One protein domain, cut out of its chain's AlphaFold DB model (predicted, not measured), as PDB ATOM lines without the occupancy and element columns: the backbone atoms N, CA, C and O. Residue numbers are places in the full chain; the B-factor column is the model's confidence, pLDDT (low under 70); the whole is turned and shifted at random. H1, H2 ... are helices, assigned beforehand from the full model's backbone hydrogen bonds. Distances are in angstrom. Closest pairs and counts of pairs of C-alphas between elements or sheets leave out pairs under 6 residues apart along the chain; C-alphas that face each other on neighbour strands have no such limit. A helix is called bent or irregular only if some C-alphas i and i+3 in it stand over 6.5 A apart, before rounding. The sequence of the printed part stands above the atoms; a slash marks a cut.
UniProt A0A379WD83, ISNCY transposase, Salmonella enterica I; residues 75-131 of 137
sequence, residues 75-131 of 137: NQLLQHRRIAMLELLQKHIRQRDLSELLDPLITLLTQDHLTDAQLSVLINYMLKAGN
ATOM      1  N   ASN A  75     104.822 115.267  77.883       89.69
ATOM      2  CA  ASN A  75     105.796 114.833  78.881       89.69
ATOM      3  C   ASN A  75     105.164 114.506  80.247       89.69
ATOM      4  O   ASN A  75     105.748 113.740  81.014       89.69
ATOM      5  N   GLN A  76     103.997 115.076  80.558       91.19
ATOM      6  CA  GLN A  76     103.221 114.740  81.743       91.19
ATOM      7  C   GLN A  76     102.425 113.457  81.503       91.19
ATOM      8  O   GLN A  76     102.458 112.566  82.349       91.19
ATOM      9  N   LEU A  77     101.814 113.309  80.323       89.94
ATOM     10  CA  LEU A  77     101.095 112.089  79.932       89.94
ATOM     11  C   LEU A  77     101.994 110.852  79.990       89.94
ATOM     12  O   LEU A  77     101.606 109.824  80.536       89.94
ATOM     13  N   LEU A  78     103.243 110.969  79.534       88.31
ATOM     14  CA  LEU A  78     104.229 109.885  79.590       88.31
ATOM     15  C   LEU A  78     104.524 109.380  81.018       88.31
ATOM     16  O   LEU A  78     105.023 108.270  81.185       88.31
ATOM     17  N   GLN A  79     104.190 110.145  82.063       89.25
ATOM     18  CA  GLN A  79     104.378 109.740  83.463       89.25
ATOM     19  C   GLN A  79     103.221 108.880  83.994       89.25
ATOM     20  O   GLN A  79     103.344 108.264  85.056       89.25
ATOM     21  N   HIS A  80     102.106 108.788  83.264       89.81
ATOM     22  CA  HIS A  80     100.889 108.107  83.709       89.81
ATOM     23  C   HIS A  80     100.923 106.573  83.515       89.81
ATOM     24  O   HIS A  80      99.925 105.873  83.714       89.81
ATOM     25  N   ARG A  81     102.091 106.004  83.190       87.62
ATOM     26  CA  ARG A  81     102.339 104.556  83.077       87.62
ATOM     27  C   ARG A  81     101.328 103.852  82.159       87.62
ATOM     28  O   ARG A  81     101.364 104.028  80.949       87.62
ATOM     29  N   ARG A  82     100.415 103.045  82.719       84.31
ATOM     30  CA  ARG A  82      99.503 102.167  81.958       84.31
ATOM     31  C   ARG A  82      98.446 102.937  81.166       84.31
ATOM     32  O   ARG A  82      97.965 102.416  80.168       84.31
ATOM     33  N   ILE A  83      98.056 104.132  81.618       88.69
ATOM     34  CA  ILE A  83      97.024 104.937  80.943       88.69
ATOM     35  C   ILE A  83      97.620 105.947  79.951       88.69
ATOM     36  O   ILE A  83      96.912 106.376  79.046       88.69
ATOM     37  N   ALA A  84      98.931 106.205  80.035       90.31
ATOM     38  CA  ALA A  84      99.650 107.160  79.189       90.31
ATOM     39  C   ALA A  84      99.397 106.945  77.690       90.31
ATOM     40  O   ALA A  84      99.200 107.898  76.942       90.31
ATOM     41  N   MET A  85      99.354 105.681  77.246       89.12
ATOM     42  CA  MET A  85      99.118 105.371  75.835       89.12
ATOM     43  C   MET A  85      97.702 105.743  75.396       89.12
ATOM     44  O   MET A  85      97.528 106.302  74.320       89.12
ATOM     45  N   LEU A  86      96.691 105.458  76.220       88.88
ATOM     46  CA  LEU A  86      95.315 105.835  75.906       88.88
ATOM     47  C   LEU A  86      95.169 107.356  75.856       88.88
ATOM     48  O   LEU A  86      94.508 107.868  74.962       88.88
ATOM     49  N   GLU A  87      95.801 108.067  76.786       91.56
ATOM     50  CA  GLU A  87      95.733 109.525  76.862       91.56
ATOM     51  C   GLU A  87      96.431 110.199  75.680       91.56
ATOM     52  O   GLU A  87      95.846 111.084  75.061       91.56
ATOM     53  N   LEU A  88      97.639 109.754  75.312       90.25
ATOM     54  CA  LEU A  88      98.327 110.258  74.121       90.25
ATOM     55  C   LEU A  88      97.530 109.955  72.854       90.25
ATOM     56  O   LEU A  88      97.304 110.846  72.038       90.25
ATOM     57  N   LEU A  89      97.033 108.726  72.699       88.50
ATOM     58  CA  LEU A  89      96.198 108.399  71.549       88.50
ATOM     59  C   LEU A  89      94.947 109.270  71.518       88.50
ATOM     60  O   LEU A  89      94.664 109.860  70.488       88.50
ATOM     61  N   GLN A  90      94.224 109.417  72.627       88.19
ATOM     62  CA  GLN A  90      93.006 110.222  72.682       88.19
ATOM     63  C   GLN A  90      93.272 111.707  72.407       88.19
ATOM     64  O   GLN A  90      92.487 112.337  71.696       88.19
ATOM     65  N   LYS A  91      94.374 112.259  72.928       90.56
ATOM     66  CA  LYS A  91      94.781 113.648  72.688       90.56
ATOM     67  C   LYS A  91      95.013 113.919  71.204       90.56
ATOM     68  O   LYS A  91      94.595 114.958  70.693       90.56
ATOM     69  N   HIS A  92      95.638 112.977  70.506       87.62
ATOM     70  CA  HIS A  92      96.088 113.177  69.135       87.62
ATOM     71  C   HIS A  92      95.290 112.394  68.082       87.62
ATOM     72  O   HIS A  92      95.610 112.479  66.903       87.62
ATOM     73  N   ILE A  93      94.217 111.682  68.448       83.25
ATOM     74  CA  ILE A  93      93.473 110.797  67.525       83.25
ATOM     75  C   ILE A  93      92.910 111.523  66.294       83.25
ATOM     76  O   ILE A  93      92.631 110.899  65.276       83.25
ATOM     77  N   ARG A  94      92.725 112.846  66.394       78.94
ATOM     78  CA  ARG A  94      92.230 113.716  65.316       78.94
ATOM     79  C   ARG A  94      93.346 114.385  64.510       78.94
ATOM     80  O   ARG A  94      93.049 115.094  63.551       78.94
ATOM     81  N   GLN A  95      94.609 114.230  64.907       74.88
ATOM     82  CA  GLN A  95      95.735 114.760  64.147       74.88
ATOM     83  C   GLN A  95      95.964 113.910  62.901       74.88
ATOM     84  O   GLN A  95      95.901 112.684  62.933       74.88
ATOM     85  N   ARG A  96      96.214 114.590  61.779       59.06
ATOM     86  CA  ARG A  96      96.355 113.944  60.469       59.06
ATOM     87  C   ARG A  96      97.674 113.188  60.331       59.06
ATOM     88  O   ARG A  96      97.753 112.263  59.531       59.06
ATOM     89  N   ASP A  97      98.681 113.604  61.090       70.56
ATOM     90  CA  ASP A  97     100.012 113.024  61.066       70.56
ATOM     91  C   ASP A  97     100.339 112.375  62.416       70.56
ATOM     92  O   ASP A  97     100.753 113.032  63.366       70.56
ATOM     93  N   LEU A  98     100.111 111.063  62.507       68.31
ATOM     94  CA  LEU A  98     100.463 110.268  63.687       68.31
ATOM     95  C   LEU A  98     101.963 109.924  63.729       68.31
ATOM     96  O   LEU A  98     102.406 109.292  64.687       68.31
ATOM     97  N   SER A  99     102.750 110.320  62.720       70.88
ATOM     98  CA  SER A  99     104.185 110.011  62.654       70.88
ATOM     99  C   SER A  99     104.943 110.628  63.829       70.88
ATOM    100  O   SER A  99     105.837 109.994  64.382       70.88
ATOM    101  N   GLU A 100     104.524 111.817  64.273       72.00
ATOM    102  CA  GLU A 100     105.101 112.526  65.425       72.00
ATOM    103  C   GLU A 100     104.845 111.808  66.764       72.00
ATOM    104  O   GLU A 100     105.523 112.069  67.756       72.00
ATOM    105  N   LEU A 101     103.902 110.860  66.801       78.19
ATOM    106  CA  LEU A 101     103.583 110.073  67.994       78.19
ATOM    107  C   LEU A 101     104.276 108.719  68.034       78.19
ATOM    108  O   LEU A 101     104.211 108.050  69.065       78.19
ATOM    109  N   LEU A 102     104.920 108.292  66.947       79.69
ATOM    110  CA  LEU A 102     105.543 106.971  66.884       79.69
ATOM    111  C   LEU A 102     106.595 106.804  67.981       79.69
ATOM    112  O   LEU A 102     106.557 105.809  68.700       79.69
ATOM    113  N   ASP A 103     107.464 107.797  68.177       83.06
ATOM    114  CA  ASP A 103     108.520 107.737  69.191       83.06
ATOM    115  C   ASP A 103     107.953 107.665  70.630       83.06
ATOM    116  O   ASP A 103     108.323 106.741  71.373       83.06
ATOM    117  N   PRO A 104     107.010 108.541  71.049       84.38
ATOM    118  CA  PRO A 104     106.307 108.395  72.326       84.38
ATOM    119  C   PRO A 104     105.596 107.046  72.498       84.38
ATOM    120  O   PRO A 104     105.684 106.429  73.562       84.38
ATOM    121  N   LEU A 105     104.902 106.562  71.463       83.19
ATOM    122  CA  LEU A 105     104.153 105.307  71.526       83.19
ATOM    123  C   LEU A 105     105.084 104.103  71.668       83.19
ATOM    124  O   LEU A 105     104.845 103.262  72.531       83.19
ATOM    125  N   ILE A 106     106.167 104.042  70.889       84.06
ATOM    126  CA  ILE A 106     107.188 102.991  70.998       84.06
ATOM    127  C   ILE A 106     107.797 103.002  72.400       84.06
ATOM    128  O   ILE A 106     107.888 101.953  73.038       84.06
ATOM    129  N   THR A 107     108.134 104.185  72.917       85.38
ATOM    130  CA  THR A 107     108.663 104.332  74.278       85.38
ATOM    131  C   THR A 107     107.708 103.720  75.304       85.38
ATOM    132  O   THR A 107     108.131 102.915  76.133       85.38
ATOM    133  N   LEU A 108     106.408 104.009  75.218       85.19
ATOM    134  CA  LEU A 108     105.410 103.439  76.127       85.19
ATOM    135  C   LEU A 108     105.200 101.927  75.953       85.19
ATOM    136  O   LEU A 108     104.967 101.239  76.947       85.19
ATOM    137  N   LEU A 109     105.305 101.391  74.732       83.88
ATOM    138  CA  LEU A 109     105.244  99.941  74.496       83.88
ATOM    139  C   LEU A 109     106.414  99.215  75.165       83.88
ATOM    140  O   LEU A 109     106.224  98.146  75.738       83.88
ATOM    141  N   THR A 110     107.609  99.808  75.141       84.00
ATOM    142  CA  THR A 110     108.812  99.203  75.739       84.00
ATOM    143  C   THR A 110     108.848  99.236  77.269       84.00
ATOM    144  O   THR A 110     109.657  98.536  77.870       84.00
ATOM    145  N   GLN A 111     107.970 100.007  77.917       83.38
ATOM    146  CA  GLN A 111     107.902 100.108  79.382       83.38
ATOM    147  C   GLN A 111     107.145  98.944  80.053       83.38
ATOM    148  O   GLN A 111     107.004  98.933  81.277       83.38
ATOM    149  N   ASP A 112     106.650  97.974  79.274       76.25
ATOM    150  CA  ASP A 112     105.980  96.745  79.739       76.25
ATOM    151  C   ASP A 112     104.798  97.013  80.701       76.25
ATOM    152  O   ASP A 112     104.485  96.279  81.639       76.25
ATOM    153  N   HIS A 113     104.137  98.156  80.497       81.31
ATOM    154  CA  HIS A 113     103.010  98.623  81.306       81.31
ATOM    155  C   HIS A 113     101.649  98.115  80.801       81.31
ATOM    156  O   HIS A 113     100.651  98.163  81.536       81.31
ATOM    157  N   LEU A 114     101.602  97.627  79.560       83.19
ATOM    158  CA  LEU A 114     100.390  97.214  78.862       83.19
ATOM    159  C   LEU A 114     100.340  95.695  78.724       83.19
ATOM    160  O   LEU A 114     101.329  95.063  78.386       83.19
ATOM    161  N   THR A 115      99.168  95.112  78.960       86.81
ATOM    162  CA  THR A 115      98.914  93.706  78.616       86.81
ATOM    163  C   THR A 115      98.530  93.570  77.142       86.81
ATOM    164  O   THR A 115      98.024  94.522  76.545       86.81
ATOM    165  N   ASP A 116      98.647  92.368  76.572       86.31
ATOM    166  CA  ASP A 116      98.229  92.082  75.186       86.31
ATOM    167  C   ASP A 116      96.778  92.494  74.896       86.31
ATOM    168  O   ASP A 116      96.452  93.002  73.819       86.31
ATOM    169  N   ALA A 117      95.891  92.321  75.882       88.44
ATOM    170  CA  ALA A 117      94.500  92.746  75.787       88.44
ATOM    171  C   ALA A 117      94.374  94.277  75.723       88.44
ATOM    172  O   ALA A 117      93.603  94.794  74.915       88.44
ATOM    173  N   GLN A 118      95.142  95.008  76.539       85.50
ATOM    174  CA  GLN A 118      95.160  96.472  76.508       85.50
ATOM    175  C   GLN A 118      95.718  96.982  75.178       85.50
ATOM    176  O   GLN A 118      95.107  97.850  74.559       85.50
ATOM    177  N   LEU A 119      96.812  96.390  74.693       86.06
ATOM    178  CA  LEU A 119      97.392  96.723  73.395       86.06
ATOM    179  C   LEU A 119      96.395  96.485  72.252       86.06
ATOM    180  O   LEU A 119      96.187  97.360  71.412       86.06
ATOM    181  N   SER A 120      95.704  95.343  72.265       87.62
ATOM    182  CA  SER A 120      94.669  95.017  71.277       87.62
ATOM    183  C   SER A 120      93.524  96.031  71.283       87.62
ATOM    184  O   SER A 120      93.041  96.429  70.223       87.62
ATOM    185  N   VAL A 121      93.081  96.479  72.461       88.31
ATOM    186  CA  VAL A 121      92.048  97.520  72.581       88.31
ATOM    187  C   VAL A 121      92.534  98.846  71.995       88.31
ATOM    188  O   VAL A 121      91.783  99.482  71.257       88.31
ATOM    189  N   LEU A 122      93.781  99.240  72.261       86.50
ATOM    190  CA  LEU A 122      94.354 100.501  71.777       86.50
ATOM    191  C   LEU A 122      94.531 100.499  70.253       86.50
ATOM    192  O   LEU A 122      94.164 101.470  69.598       86.50
ATOM    193  N   ILE A 123      94.977  99.384  69.667       84.25
ATOM    194  CA  ILE A 123      95.052  99.219  68.206       84.25
ATOM    195  C   ILE A 123      93.658  99.295  67.575       84.25
ATOM    196  O   ILE A 123      93.446 100.041  66.619       84.25
ATOM    197  N   ASN A 124      92.681  98.570  68.128       86.69
ATOM    198  CA  ASN A 124      91.302  98.622  67.642       86.69
ATOM    199  C   ASN A 124      90.709 100.032  67.746       86.69
ATOM    200  O   ASN A 124      89.969 100.459  66.860       86.69
ATOM    201  N   TYR A 125      91.030 100.752  68.822       84.69
ATOM    202  CA  TYR A 125      90.633 102.140  68.995       84.69
ATOM    203  C   TYR A 125      91.247 103.031  67.912       84.69
ATOM    204  O   TYR A 125      90.497 103.732  67.240       84.69
ATOM    205  N   MET A 126      92.559 102.943  67.665       81.12
ATOM    206  CA  MET A 126      93.228 103.701  66.597       81.12
ATOM    207  C   MET A 126      92.601 103.446  65.225       81.12
ATOM    208  O   MET A 126      92.295 104.391  64.506       81.12
ATOM    209  N   LEU A 127      92.341 102.183  64.875       80.75
ATOM    210  CA  LEU A 127      91.755 101.821  63.581       80.75
ATOM    211  C   LEU A 127      90.326 102.348  63.398       80.75
ATOM    212  O   LEU A 127      89.938 102.708  62.286       80.75
ATOM    213  N   LYS A 128      89.528 102.382  64.473       81.44
ATOM    214  CA  LYS A 128      88.139 102.862  64.428       81.44
ATOM    215  C   LYS A 128      88.042 104.382  64.500       81.44
ATOM    216  O   LYS A 128      87.233 104.966  63.789       81.44
ATOM    217  N   ALA A 129      88.832 105.008  65.366       77.81
ATOM    218  CA  ALA A 129      88.745 106.435  65.648       77.81
ATOM    219  C   ALA A 129      89.639 107.278  64.725       77.81
ATOM    220  O   ALA A 129      89.229 108.366  64.337       77.81
ATOM    221  N   GLY A 130      90.803 106.768  64.310       67.75
ATOM    222  CA  GLY A 130      91.704 107.456  63.375       67.75
ATOM    223  C   GLY A 130      91.172 107.524  61.937       67.75
ATOM    224  O   GLY A 130      91.540 108.419  61.186       67.75
ATOM    225  N   ASN A 131      90.254 106.625  61.565       57.69
ATOM    226  CA  ASN A 131      89.575 106.617  60.261       57.69
ATOM    227  C   ASN A 131      88.271 107.431  60.230       57.69
ATOM    228  O   ASN A 131      87.596 107.447  59.200       57.69
TER     229      ASN A 131
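AT A GLANCE: This is residues 75 to 131 of the 137 residues of the protein "ISNCY transposase" of Salmonella enterica I (UniProt A0A379WD83). Three helices, H2, H3 and H4, lie nearly parallel in line, side by side with their centres in a triangle, with H2 at the corner between the other two and H3 and H4 apart from each other. H2 and H3 form a helical hairpin, H4 lies alongside H2 and runs the same way as H2, and the short first helix H1 folds back over the beginning of H2, at a steep tilt to it. The link of residues 93 to 97 turns the backbone at one end of the set, and residues 111 to 115 cross from H3 to H4 at the other end. The printed part has 57 residues with four named helices, in the order H1, H2, H3, H4, and no named strand; the class is all helix. By the radius of gyration of the C-alphas, 10.6 A, the whole is compact, and the C-alphas span 27 by 25 by 14 A.

HOW THE PARTS SIT: The longest helix by residues is H4, residues 116 to 129. It only just touches H2, residues 84 to 92, with 3 pairs of C-alphas within 8 A, and it does so with residues 122 to 126 alone. The closest C-alphas of the two are those of Leu 86 and Leu 122, 6.8 A apart, and the helices run the same way at a shallow tilt of 4 degrees. H2 is the hub, touching three other helices. It touches H3, residues 98 to 110, and the closest C-alphas of these two are those of Met 85 and Leu 108, 6.6 A apart. H2 and H3 are a helical hairpin, running opposite ways at a shallow tilt of 6 degrees, with centres 10.5 A apart. H3 and H4 are apart, though they follow each other along the chain. H1, residues 75 to 80, touches H2, with Leu 77 and Ala 84 as the closest C-alphas, 5.2 A apart. H1 and H2 are also a helical hairpin, running opposite ways at a steep tilt of 45 degrees. H1 and H3 are close but not clearly touching, with the C-alphas of Leu 78 and Leu 108 closest at 7.4 A. H1 and H4 are apart. Of the three pairs of helices that touch, two are at a shallow tilt, and the helix packing is mostly aligned, but only just. In H2 and H4 every O i to N i+4 pair is within hydrogen-bond range; in H3 it is 6 of 9, and in H1 0 of 2, beside 2 of 3 O i to N i+3 pairs within range.

IN THESE COORDINATES: H4 runs from C-alpha 116 at (98.229, 92.082, 75.186) to C-alpha 129 at (88.745, 106.435, 65.648), 19.7 A. H3, Leu 98 to Thr 110, measures 18.4 A from first to last C-alpha. It is irregular, but only just: C-alphas 100 and 103 are 7.0 A apart, and its line is a rough one. H2, Ala 84 to His 92, measures 12.2 A. H1, Asn 75 to His 80, measures 9.6 A and begins with C-alpha 75 at (105.796, 114.833, 78.881).

THE WHOLE: The two C-alphas farthest apart are those of Gln 79 and Asn 131, at 27.7 A, while the first and last printed C-alphas, Asn 75 and Asn 131, are 26.0 A apart. The printed part has no cut. The links H1 to H2, H2 to H3 and H3 to H4 are tight, with 3, 5 and 5 residues. The mean pLDDT of the printed part is 83.1, and four residues are under 70: residue 96, residue 98 and residues 130 to 131.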